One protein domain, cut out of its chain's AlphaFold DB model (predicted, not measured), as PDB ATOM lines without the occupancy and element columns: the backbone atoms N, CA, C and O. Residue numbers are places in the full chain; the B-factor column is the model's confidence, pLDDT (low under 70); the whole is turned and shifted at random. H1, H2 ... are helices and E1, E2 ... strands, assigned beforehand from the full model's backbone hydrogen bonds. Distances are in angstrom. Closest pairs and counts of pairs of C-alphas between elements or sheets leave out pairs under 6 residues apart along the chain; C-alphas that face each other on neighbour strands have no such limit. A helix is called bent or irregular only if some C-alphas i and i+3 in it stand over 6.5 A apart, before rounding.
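AT A GLANCE: This is residues 154 to 219 of the 219 residues of an uncharacterized protein of Candidatus Pacearchaeota archaeon (UniProt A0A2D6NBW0). A small, strongly twisted sheet of three strands makes the core, with H2 packed over one face and H1 on the other, where the sheet curls round it. The long strand E3 runs through the middle of the sheet, with E2 beside its first part and E1 beside its last part, and the long unnamed stretch 174 to 186 leads from E1 round to H2. The printed part has 66 residues, with two named helices and three named strands in the order H1, E1, H2, E2, E3, and the sheet order is E1, E3, E2, antiparallel throughout. The class is mixed, helices and strands, with 18 residues in each kind. The whole is compact, with a radius of gyration of the C-alphas of 10.7 A, and rounded, spanning 28 by 22 by 21 A.

IN THESE COORDINATES: The longest strand, E3, is residues 211 to 218, 22.5 A from first to last C-alpha; it begins with C-alpha 211 at (140.414, 153.132, 182.832) and ends with C-alpha 218 at (147.562, 144.899, 163.172). E2 is residues 201 to 206 and measures 13.8 A. E1 is residues 170 to 173 and measures 10.4 A. H2, the longest helix, is residues 187 to 196 and measures 14.9 A. H1 is residues 160 to 167 and measures 10.4 A, beginning with C-alpha 160 at (137.302, 148.827, 168.932). Neither helix is bent or irregular.

HOW THE PARTS SIT: E3 is the inner strand of the sheet, and E1 and E2 are its edge strands. E2 and E3 form a hairpin, antiparallel, with 154 degrees between their directions; N 203 and O 213 are 2.9 A apart and N 215 and O 201 are 2.8 A apart, both within hydrogen-bond range. E1 and E3 are antiparallel at 135 degrees; N 218 and O 170 are within hydrogen-bond range at 2.8 A, and so are N 172 and O 216 at 2.9 A. The pairing is staggered: E3 pairs with E2 over residues 211 to 215 and with E1 over residues 215 to 218. Outside the named strands there are two short pairings: residues 154 to 155 pair with residues 201 to 202 of E2, parallel, and residues 183 to 184 pair with residues 211 to 212 of E3, antiparallel. H2 is on the sheet at a height over the sheet of 9.3 A, over E3 and E2; it runs slantwise to the strands, at 39 degrees to E3 on the local plane. The closest C-alphas of H2 and E3 are those of Ala 194 and Pro 214, 5.5 A apart. H1 is on the opposite face, giving three layers, with helices on both faces of the sheet. The closest C-alphas of H1 and E1 are those of Glu 164 and Ser 170, 5.5 A apart, and those of H1 and E2 are Ile 160 and Val 203, 6.5 A apart. H1 and H2 are apart. E1, H2 and E2 form a split strand-helix-strand unit, two strands running the same way with E3 between them in the sheet, and its crossover is right-handed. In H1 every O i to N i+4 pair is within hydrogen-bond range, and in H2 5 of 6 are.

THE WHOLE: The two C-alphas farthest apart are those of His 208 and Asp 219, at 31.7 A. The printed part runs from residue 154 to residue 219, the chain's last residue, and has no cut. The link from E1 to H2 is long, with 13 residues; the links H1 to E1, H2 to E2 and E2 to E3 are tight. The mean pLDDT of the printed part is 88.8, and one residue, Ser 179 in the long link, is under 70.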
ATOM      1  N   GLU A 154     148.449 156.280 171.704       94.50
ATOM      2  CA  GLU A 154     147.212 156.962 171.341       94.50
ATOM      3  C   GLU A 154     146.073 156.618 172.309       94.50
ATOM      4  O   GLU A 154     146.041 155.550 172.916       94.50
ATOM      5  N   VAL A 155     145.121 157.538 172.482       93.75
ATOM      6  CA  VAL A 155     143.966 157.332 173.365       93.75
ATOM      7  C   VAL A 155     142.684 157.679 172.634       93.75
ATOM      8  O   VAL A 155     142.514 158.803 172.163       93.75
ATOM      9  N   HIS A 156     141.760 156.727 172.633       92.75
ATOM     10  CA  HIS A 156     140.475 156.801 171.963       92.75
ATOM     11  C   HIS A 156     139.345 156.488 172.953       92.75
ATOM     12  O   HIS A 156     139.441 155.577 173.776       92.75
ATOM     13  N   GLN A 157     138.251 157.248 172.888       89.31
ATOM     14  CA  GLN A 157     137.093 157.050 173.778       89.31
ATOM     15  C   GLN A 157     136.098 155.997 173.258       89.31
ATOM     16  O   GLN A 157     135.281 155.499 174.030       89.31
ATOM     17  N   GLY A 158     136.158 155.667 171.965       89.19
ATOM     18  CA  GLY A 158     135.227 154.753 171.303       89.19
ATOM     19  C   GLY A 158     135.534 153.272 171.516       89.19
ATOM     20  O   GLY A 158     136.549 152.896 172.109       89.19
ATOM     21  N   SER A 159     134.630 152.443 171.002       90.44
ATOM     22  CA  SER A 159     134.813 150.997 170.880       90.44
ATOM     23  C   SER A 159     135.864 150.616 169.844       90.44
ATOM     24  O   SER A 159     136.234 151.433 169.004       90.44
ATOM     25  N   ILE A 160     136.334 149.366 169.898       90.25
ATOM     26  CA  ILE A 160     137.302 148.827 168.932       90.25
ATOM     27  C   ILE A 160     136.812 149.067 167.498       90.25
ATOM     28  O   ILE A 160     137.480 149.786 166.762       90.25
ATOM     29  N   ASP A 161     135.610 148.604 167.149       91.69
ATOM     30  CA  ASP A 161     135.022 148.754 165.808       91.69
ATOM     31  C   ASP A 161     134.952 150.223 165.341       91.69
ATOM     32  O   ASP A 161     135.143 150.550 164.167       91.69
ATOM     33  N   GLU A 162     134.665 151.149 166.262       92.12
ATOM     34  CA  GLU A 162     134.629 152.576 165.948       92.12
ATOM     35  C   GLU A 162     136.017 153.129 165.640       92.12
ATOM     36  O   GLU A 162     136.161 153.899 164.688       92.12
ATOM     37  N   VAL A 163     137.023 152.736 166.419       91.62
ATOM     38  CA  VAL A 163     138.407 153.183 166.244       91.62
ATOM     39  C   VAL A 163     139.028 152.547 165.006       91.62
ATOM     40  O   VAL A 163     139.689 153.256 164.250       91.62
ATOM     41  N   GLU A 164     138.761 151.272 164.720       93.62
ATOM     42  CA  GLU A 164     139.196 150.613 163.481       93.62
ATOM     43  C   GLU A 164     138.665 151.352 162.249       93.62
ATOM     44  O   GLU A 164     139.406 151.650 161.314       93.62
ATOM     45  N   ARG A 165     137.388 151.747 162.273       92.44
ATOM     46  CA  ARG A 165     136.773 152.527 161.192       92.44
ATOM     47  C   ARG A 165     137.379 153.926 161.034       92.44
ATOM     48  O   ARG A 165     137.471 154.408 159.910       92.44
ATOM     49  N   ILE A 166     137.745 154.595 162.132       90.12
ATOM     50  CA  ILE A 166     138.341 155.945 162.103       90.12
ATOM     51  C   ILE A 166     139.795 155.896 161.623       90.12
ATOM     52  O   ILE A 166     140.212 156.732 160.825       90.12
ATOM     53  N   THR A 167     140.566 154.933 162.127       88.25
ATOM     54  CA  THR A 167     142.009 154.812 161.875       88.25
ATOM     55  C   THR A 167     142.323 154.036 160.596       88.25
ATOM     56  O   THR A 167     143.413 154.180 160.047       88.25
ATOM     57  N   GLY A 168     141.378 153.227 160.108       90.31
ATOM     58  CA  GLY A 168     141.570 152.326 158.974       90.31
ATOM     59  C   GLY A 168     142.493 151.144 159.280       90.31
ATOM     60  O   GLY A 168     142.964 150.500 158.345       90.31
ATOM     61  N   ARG A 169     142.781 150.877 160.559       90.00
ATOM     62  CA  ARG A 169     143.676 149.807 161.016       90.00
ATOM     63  C   ARG A 169     142.895 148.782 161.812       90.00
ATOM     64  O   ARG A 169     142.001 149.152 162.564       90.00
ATOM     65  N   SER A 170     143.259 147.513 161.665       93.38
ATOM     66  CA  SER A 170     142.696 146.460 162.509       93.38
ATOM     67  C   SER A 170     143.330 146.523 163.899       93.38
ATOM     68  O   SER A 170     144.497 146.889 164.040       93.38
ATOM     69  N   LEU A 171     142.566 146.177 164.926       93.25
ATOM     70  CA  LEU A 171     142.949 146.302 166.324       93.25
ATOM     71  C   LEU A 171     142.809 144.972 167.052       93.25
ATOM     72  O   LEU A 171     141.856 144.214 166.871       93.25
ATOM     73  N   LYS A 172     143.740 144.713 167.966       93.38
ATOM     74  CA  LYS A 172     143.690 143.545 168.843       93.38
ATOM     75  C   LYS A 172     143.897 143.954 170.289       93.38
ATOM     76  O   LYS A 172     144.911 144.548 170.631       93.38
ATOM     77  N   ALA A 173     142.957 143.585 171.158       91.88
ATOM     78  CA  ALA A 173     143.111 143.788 172.595       91.88
ATOM     79  C   ALA A 173     144.298 142.983 173.143       91.88
ATOM     80  O   ALA A 173     144.367 141.760 172.958       91.88
ATOM     81  N   VAL A 174     145.181 143.676 173.857       92.62
ATOM     82  CA  VAL A 174     146.336 143.083 174.531       92.62
ATOM     83  C   VAL A 174     145.867 142.282 175.745       92.62
ATOM     84  O   VAL A 174     144.878 142.618 176.403       92.62
ATOM     85  N   ASP A 175     146.555 141.180 176.040       87.88
ATOM     86  CA  ASP A 175     146.265 140.389 177.232       87.88
ATOM     87  C   ASP A 175     146.827 141.074 178.486       87.88
ATOM     88  O   ASP A 175     148.033 141.078 178.735       87.88
ATOM     89  N   THR A 176     145.936 141.633 179.305       84.12
ATOM     90  CA  THR A 176     146.301 142.255 180.585       84.12
ATOM     91  C   THR A 176     146.351 141.254 181.745       84.12
ATOM     92  O   THR A 176     146.604 141.651 182.883       84.12
ATOM     93  N   LYS A 177     146.102 139.957 181.493       78.75
ATOM     94  CA  LYS A 177     145.911 138.894 182.502       78.75
ATOM     95  C   LYS A 177     144.720 139.127 183.441       78.75
ATOM     96  O   LYS A 177     144.614 138.472 184.478       78.75
ATOM     97  N   GLN A 178     143.819 140.042 183.084       75.19
ATOM     98  CA  GLN A 178     142.563 140.304 183.784       75.19
ATOM     99  C   GLN A 178     141.374 139.839 182.940       75.19
ATOM    100  O   GLN A 178     141.429 139.859 181.710       75.19
ATOM    101  N   SER A 179     140.275 139.461 183.597       69.00
ATOM    102  CA  SER A 179     139.063 138.964 182.929       69.00
ATOM    103  C   SER A 179     138.462 139.969 181.945       69.00
ATOM    104  O   SER A 179     137.976 139.581 180.889       69.00
ATOM    105  N   GLU A 180     138.513 141.257 182.280       71.19
ATOM    106  CA  GLU A 180     137.894 142.334 181.501       71.19
ATOM    107  C   GLU A 180     138.896 143.096 180.612       71.19
ATOM    108  O   GLU A 180     138.516 144.041 179.928       71.19
ATOM    109  N   LYS A 181     140.169 142.676 180.589       81.25
ATOM    110  CA  LYS A 181     141.242 143.242 179.747       81.25
ATOM    111  C   LYS A 181     141.454 144.763 179.846       81.25
ATOM    112  O   LYS A 181     142.050 145.351 178.949       81.25
ATOM    113  N   TYR A 182     141.003 145.413 180.916       86.06
ATOM    114  CA  TYR A 182     141.280 146.829 181.155       86.06
ATOM    115  C   TYR A 182     142.568 147.024 181.959       86.06
ATOM    116  O   TYR A 182     143.069 146.117 182.628       86.06
ATOM    117  N   ILE A 183     143.080 148.247 181.908       86.94
ATOM    118  CA  ILE A 183     144.075 148.788 182.833       86.94
ATOM    119  C   ILE A 183     143.496 150.032 183.511       86.94
ATOM    120  O   ILE A 183     142.630 150.706 182.950       86.94
ATOM    121  N   ALA A 184     143.954 150.320 184.728       85.06
ATOM    122  CA  ALA A 184     143.484 151.442 185.534       85.06
ATOM    123  C   ALA A 184     144.664 152.268 186.065       85.06
ATOM    124  O   ALA A 184     145.685 151.710 186.466       85.06
ATOM    125  N   GLY A 185     144.526 153.593 186.105       81.25
ATOM    126  CA  GLY A 185     145.541 154.491 186.645       81.25
ATOM    127  C   GLY A 185     145.308 155.964 186.312       81.25
ATOM    128  O   GLY A 185     144.348 156.345 185.648       81.25
ATOM    129  N   GLY A 186     146.223 156.822 186.769       80.81
ATOM    130  CA  GLY A 186     146.268 158.212 186.306       80.81
ATOM    131  C   GLY A 186     146.546 158.289 184.799       80.81
ATOM    132  O   GLY A 186     147.206 157.408 184.254       80.81
ATOM    133  N   SER A 187     146.092 159.361 184.138       79.75
ATOM    134  CA  SER A 187     146.140 159.535 182.668       79.75
ATOM    135  C   SER A 187     147.504 159.230 182.024       79.75
ATOM    136  O   SER A 187     147.573 158.613 180.966       79.75
ATOM    137  N   ILE A 188     148.610 159.619 182.663       88.75
ATOM    138  CA  ILE A 188     149.948 159.311 182.141       88.75
ATOM    139  C   ILE A 188     150.410 157.887 182.490       88.75
ATOM    140  O   ILE A 188     151.072 157.229 181.693       88.75
ATOM    141  N   PHE A 189     150.018 157.377 183.657       88.69
ATOM    142  CA  PHE A 189     150.417 156.052 184.130       88.69
ATOM    143  C   PHE A 189     149.727 154.935 183.349       88.69
ATOM    144  O   PHE A 189     150.368 153.935 183.055       88.69
ATOM    145  N   ILE A 190     148.462 155.118 182.957       90.50
ATOM    146  CA  ILE A 190     147.741 154.145 182.127       90.50
ATOM    147  C   ILE A 190     148.380 154.009 180.735       90.50
ATOM    148  O   ILE A 190     148.506 152.902 180.226       90.50
ATOM    149  N   LYS A 191     148.870 155.111 180.150       93.31
ATOM    150  CA  LYS A 191     149.625 155.080 178.888       93.31
ATOM    151  C   LYS A 191     150.947 154.330 179.034       93.31
ATOM    152  O   LYS A 191     151.238 153.459 178.226       93.31
ATOM    153  N   ALA A 192     151.723 154.627 180.076       91.81
ATOM    154  CA  ALA A 192     152.974 153.910 180.323       91.81
ATOM    155  C   ALA A 192     152.741 152.409 180.581       91.81
ATOM    156  O   ALA A 192     153.490 151.575 180.081       91.81
ATOM    157  N   GLU A 193     151.674 152.055 181.302       90.50
ATOM    158  CA  GLU A 193     151.284 150.663 181.541       90.50
ATOM    159  C   GLU A 193     150.903 149.943 180.237       90.50
ATOM    160  O   GLU A 193     151.328 148.808 180.021       90.50
ATOM    161  N   ALA A 194     150.159 150.612 179.347       92.56
ATOM    162  CA  ALA A 194     149.825 150.100 178.018       92.56
ATOM    163  C   ALA A 194     151.085 149.862 177.168       92.56
ATOM    164  O   ALA A 194     151.250 148.774 176.618       92.56
ATOM    165  N   ALA A 195     152.013 150.824 177.137       93.31
ATOM    166  CA  ALA A 195     153.281 150.690 176.418       93.31
ATOM    167  C   ALA A 195     154.107 149.495 176.919       93.31
ATOM    168  O   ALA A 195     154.643 148.719 176.132       93.31
ATOM    169  N   LEU A 196     154.175 149.292 178.239       89.62
ATOM    170  CA  LEU A 196     154.882 148.153 178.834       89.62
ATOM    171  C   LEU A 196     154.211 146.801 178.548       89.62
ATOM    172  O   LEU A 196     154.838 145.761 178.750       89.62
ATOM    173  N   LEU A 197     152.935 146.796 178.157       90.88
ATOM    174  CA  LEU A 197     152.220 145.607 177.693       90.88
ATOM    175  C   LEU A 197     152.395 145.362 176.185       90.88
ATOM    176  O   LEU A 197     151.949 144.324 175.712       90.88
ATOM    177  N   GLY A 198     153.058 146.269 175.459       91.12
ATOM    178  CA  GLY A 198     153.239 146.181 174.007       91.12
ATOM    179  C   GLY A 198     152.097 146.788 173.194       91.12
ATOM    180  O   GLY A 198     152.037 146.558 171.996       91.12
ATOM    181  N   ALA A 199     151.199 147.552 173.821       94.19
ATOM    182  CA  ALA A 199     150.104 148.211 173.119       94.19
ATOM    183  C   ALA A 199     150.578 149.436 172.327       94.19
ATOM    184  O   ALA A 199     151.511 150.121 172.745       94.19
ATOM    185  N   ASP A 200     149.851 149.765 171.261       95.06
ATOM    186  CA  ASP A 200     150.030 150.989 170.473       95.06
ATOM    187  C   ASP A 200     149.003 152.069 170.845       95.06
ATOM    188  O   ASP A 200     149.249 153.269 170.705       95.06
ATOM    189  N   ALA A 201     147.833 151.655 171.337       94.38
ATOM    190  CA  ALA A 201     146.751 152.562 171.698       94.38
ATOM    191  C   ALA A 201     145.933 152.062 172.897       94.38
ATOM    192  O   ALA A 201     146.026 150.912 173.329       94.38
ATOM    193  N   ILE A 202     145.100 152.949 173.439       95.00
ATOM    194  CA  ILE A 202     144.089 152.652 174.456       95.00
ATOM    195  C   ILE A 202     142.721 153.031 173.894       95.00
ATOM    196  O   ILE A 202     142.513 154.176 173.497       95.00
ATOM    197  N   VAL A 203     141.779 152.094 173.906       93.94
ATOM    198  CA  VAL A 203     140.373 152.309 173.521       93.94
ATOM    199  C   VAL A 203     139.456 152.239 174.742       93.94
ATOM    200  O   VAL A 203     139.907 151.909 175.841       93.94
ATOM    201  N   HIS A 204     138.168 152.556 174.570       91.12
ATOM    202  CA  HIS A 204     137.197 152.625 175.669       91.12
ATOM    203  C   HIS A 204     137.676 153.491 176.848       91.12
ATOM    204  O   HIS A 204     137.369 153.211 178.009       91.12
ATOM    205  N   TYR A 205     138.461 154.534 176.568       89.50
ATOM    206  CA  TYR A 205     139.069 155.329 177.622       89.50
ATOM    207  C   TYR A 205     138.032 156.173 178.369       89.50
ATOM    208  O   TYR A 205     137.365 157.031 177.787       89.50
ATOM    209  N   GLN A 206     137.947 155.979 179.684       86.88
ATOM    210  CA  GLN A 206     137.062 156.724 180.575       86.88
ATOM    211  C   GLN A 206     137.882 157.633 181.487       86.88
ATOM    212  O   GLN A 206     138.398 157.210 182.522       86.88
ATOM    213  N   SER A 207     137.978 158.918 181.136       82.12
ATOM    214  CA  SER A 207     138.822 159.890 181.849       82.12
ATOM    215  C   SER A 207     138.472 160.053 183.333       82.12
ATOM    216  O   SER A 207     139.368 160.241 184.150       82.12
ATOM    217  N   HIS A 208     137.188 159.950 183.696       80.12
ATOM    218  CA  HIS A 208     136.725 160.048 185.084       80.12
ATOM    219  C   HIS A 208     137.064 158.808 185.924       80.12
ATOM    220  O   HIS A 208     137.198 158.915 187.139       80.12
ATOM    221  N   ALA A 209     137.170 157.636 185.290       77.94
ATOM    222  CA  ALA A 209     137.492 156.372 185.950       77.94
ATOM    223  C   ALA A 209     138.997 156.067 185.894       77.94
ATOM    224  O   ALA A 209     139.490 155.276 186.692       77.94
ATOM    225  N   GLY A 210     139.725 156.705 184.972       82.44
ATOM    226  CA  GLY A 210     141.131 156.411 184.725       82.44
ATOM    227  C   GLY A 210     141.323 154.992 184.200       82.44
ATOM    228  O   GLY A 210     142.279 154.333 184.590       82.44
ATOM    229  N   THR A 211     140.399 154.498 183.372       89.25
ATOM    230  CA  THR A 211     140.414 153.132 182.832       89.25
ATOM    231  C   THR A 211     140.382 153.129 181.310       89.25
ATOM    232  O   THR A 211     139.906 154.078 180.684       89.25
ATOM    233  N   GLY A 212     140.885 152.054 180.706       92.38
ATOM    234  CA  GLY A 212     140.843 151.834 179.263       92.38
ATOM    235  C   GLY A 212     141.396 150.464 178.875       92.38
ATOM    236  O   GLY A 212     142.016 149.782 179.694       92.38
ATOM    237  N   THR A 213     141.167 150.069 177.627       94.62
ATOM    238  CA  THR A 213     141.589 148.777 177.076       94.62
ATOM    239  C   THR A 213     142.807 148.981 176.175       94.62
ATOM    240  O   THR A 213     142.688 149.681 175.168       94.62
ATOM    241  N   PRO A 214     143.972 148.398 176.501       95.50
ATOM    242  CA  PRO A 214     145.156 148.490 175.661       95.50
ATOM    243  C   PRO A 214     144.995 147.615 174.410       95.50
ATOM    244  O   PRO A 214     144.534 146.472 174.494       95.50
ATOM    245  N   VAL A 215     145.370 148.147 173.249       95.31
ATOM    246  CA  VAL A 215     145.259 147.481 171.944       95.31
ATOM    247  C   VAL A 215     146.539 147.640 171.119       95.31
ATOM    248  O   VAL A 215     147.230 148.652 171.220       95.31
ATOM    249  N   GLU A 216     146.822 146.643 170.290       96.00
ATOM    250  CA  GLU A 216     147.852 146.651 169.243       96.00
ATOM    251  C   GLU A 216     147.203 146.938 167.885       96.00
ATOM    252  O   GLU A 216     146.106 146.433 167.605       96.00
ATOM    253  N   TYR A 217     147.880 147.716 167.039       93.88
ATOM    254  CA  TYR A 217     147.535 147.829 165.625       93.88
ATOM    255  C   TYR A 217     148.051 146.595 164.878       93.88
ATOM    256  O   TYR A 217     149.206 146.201 165.015       93.88
ATOM    257  N   LEU A 218     147.186 145.976 164.079       90.62
ATOM    258  CA  LEU A 218     147.562 144.899 163.172       90.62
ATOM    259  C   LEU A 218     147.785 145.491 161.776       90.62
ATOM    260  O   LEU A 218     146.868 146.110 161.223       90.62
ATOM    261  N   ASP A 219     148.994 145.304 161.246       75.62
ATOM    262  CA  ASP A 219     149.364 145.623 159.859       75.62
ATOM    263  C   ASP A 219     148.722 144.659 158.844       75.62
ATOM    264  O   ASP A 219     148.626 143.441 159.137       75.62
TER     265      ASP A 219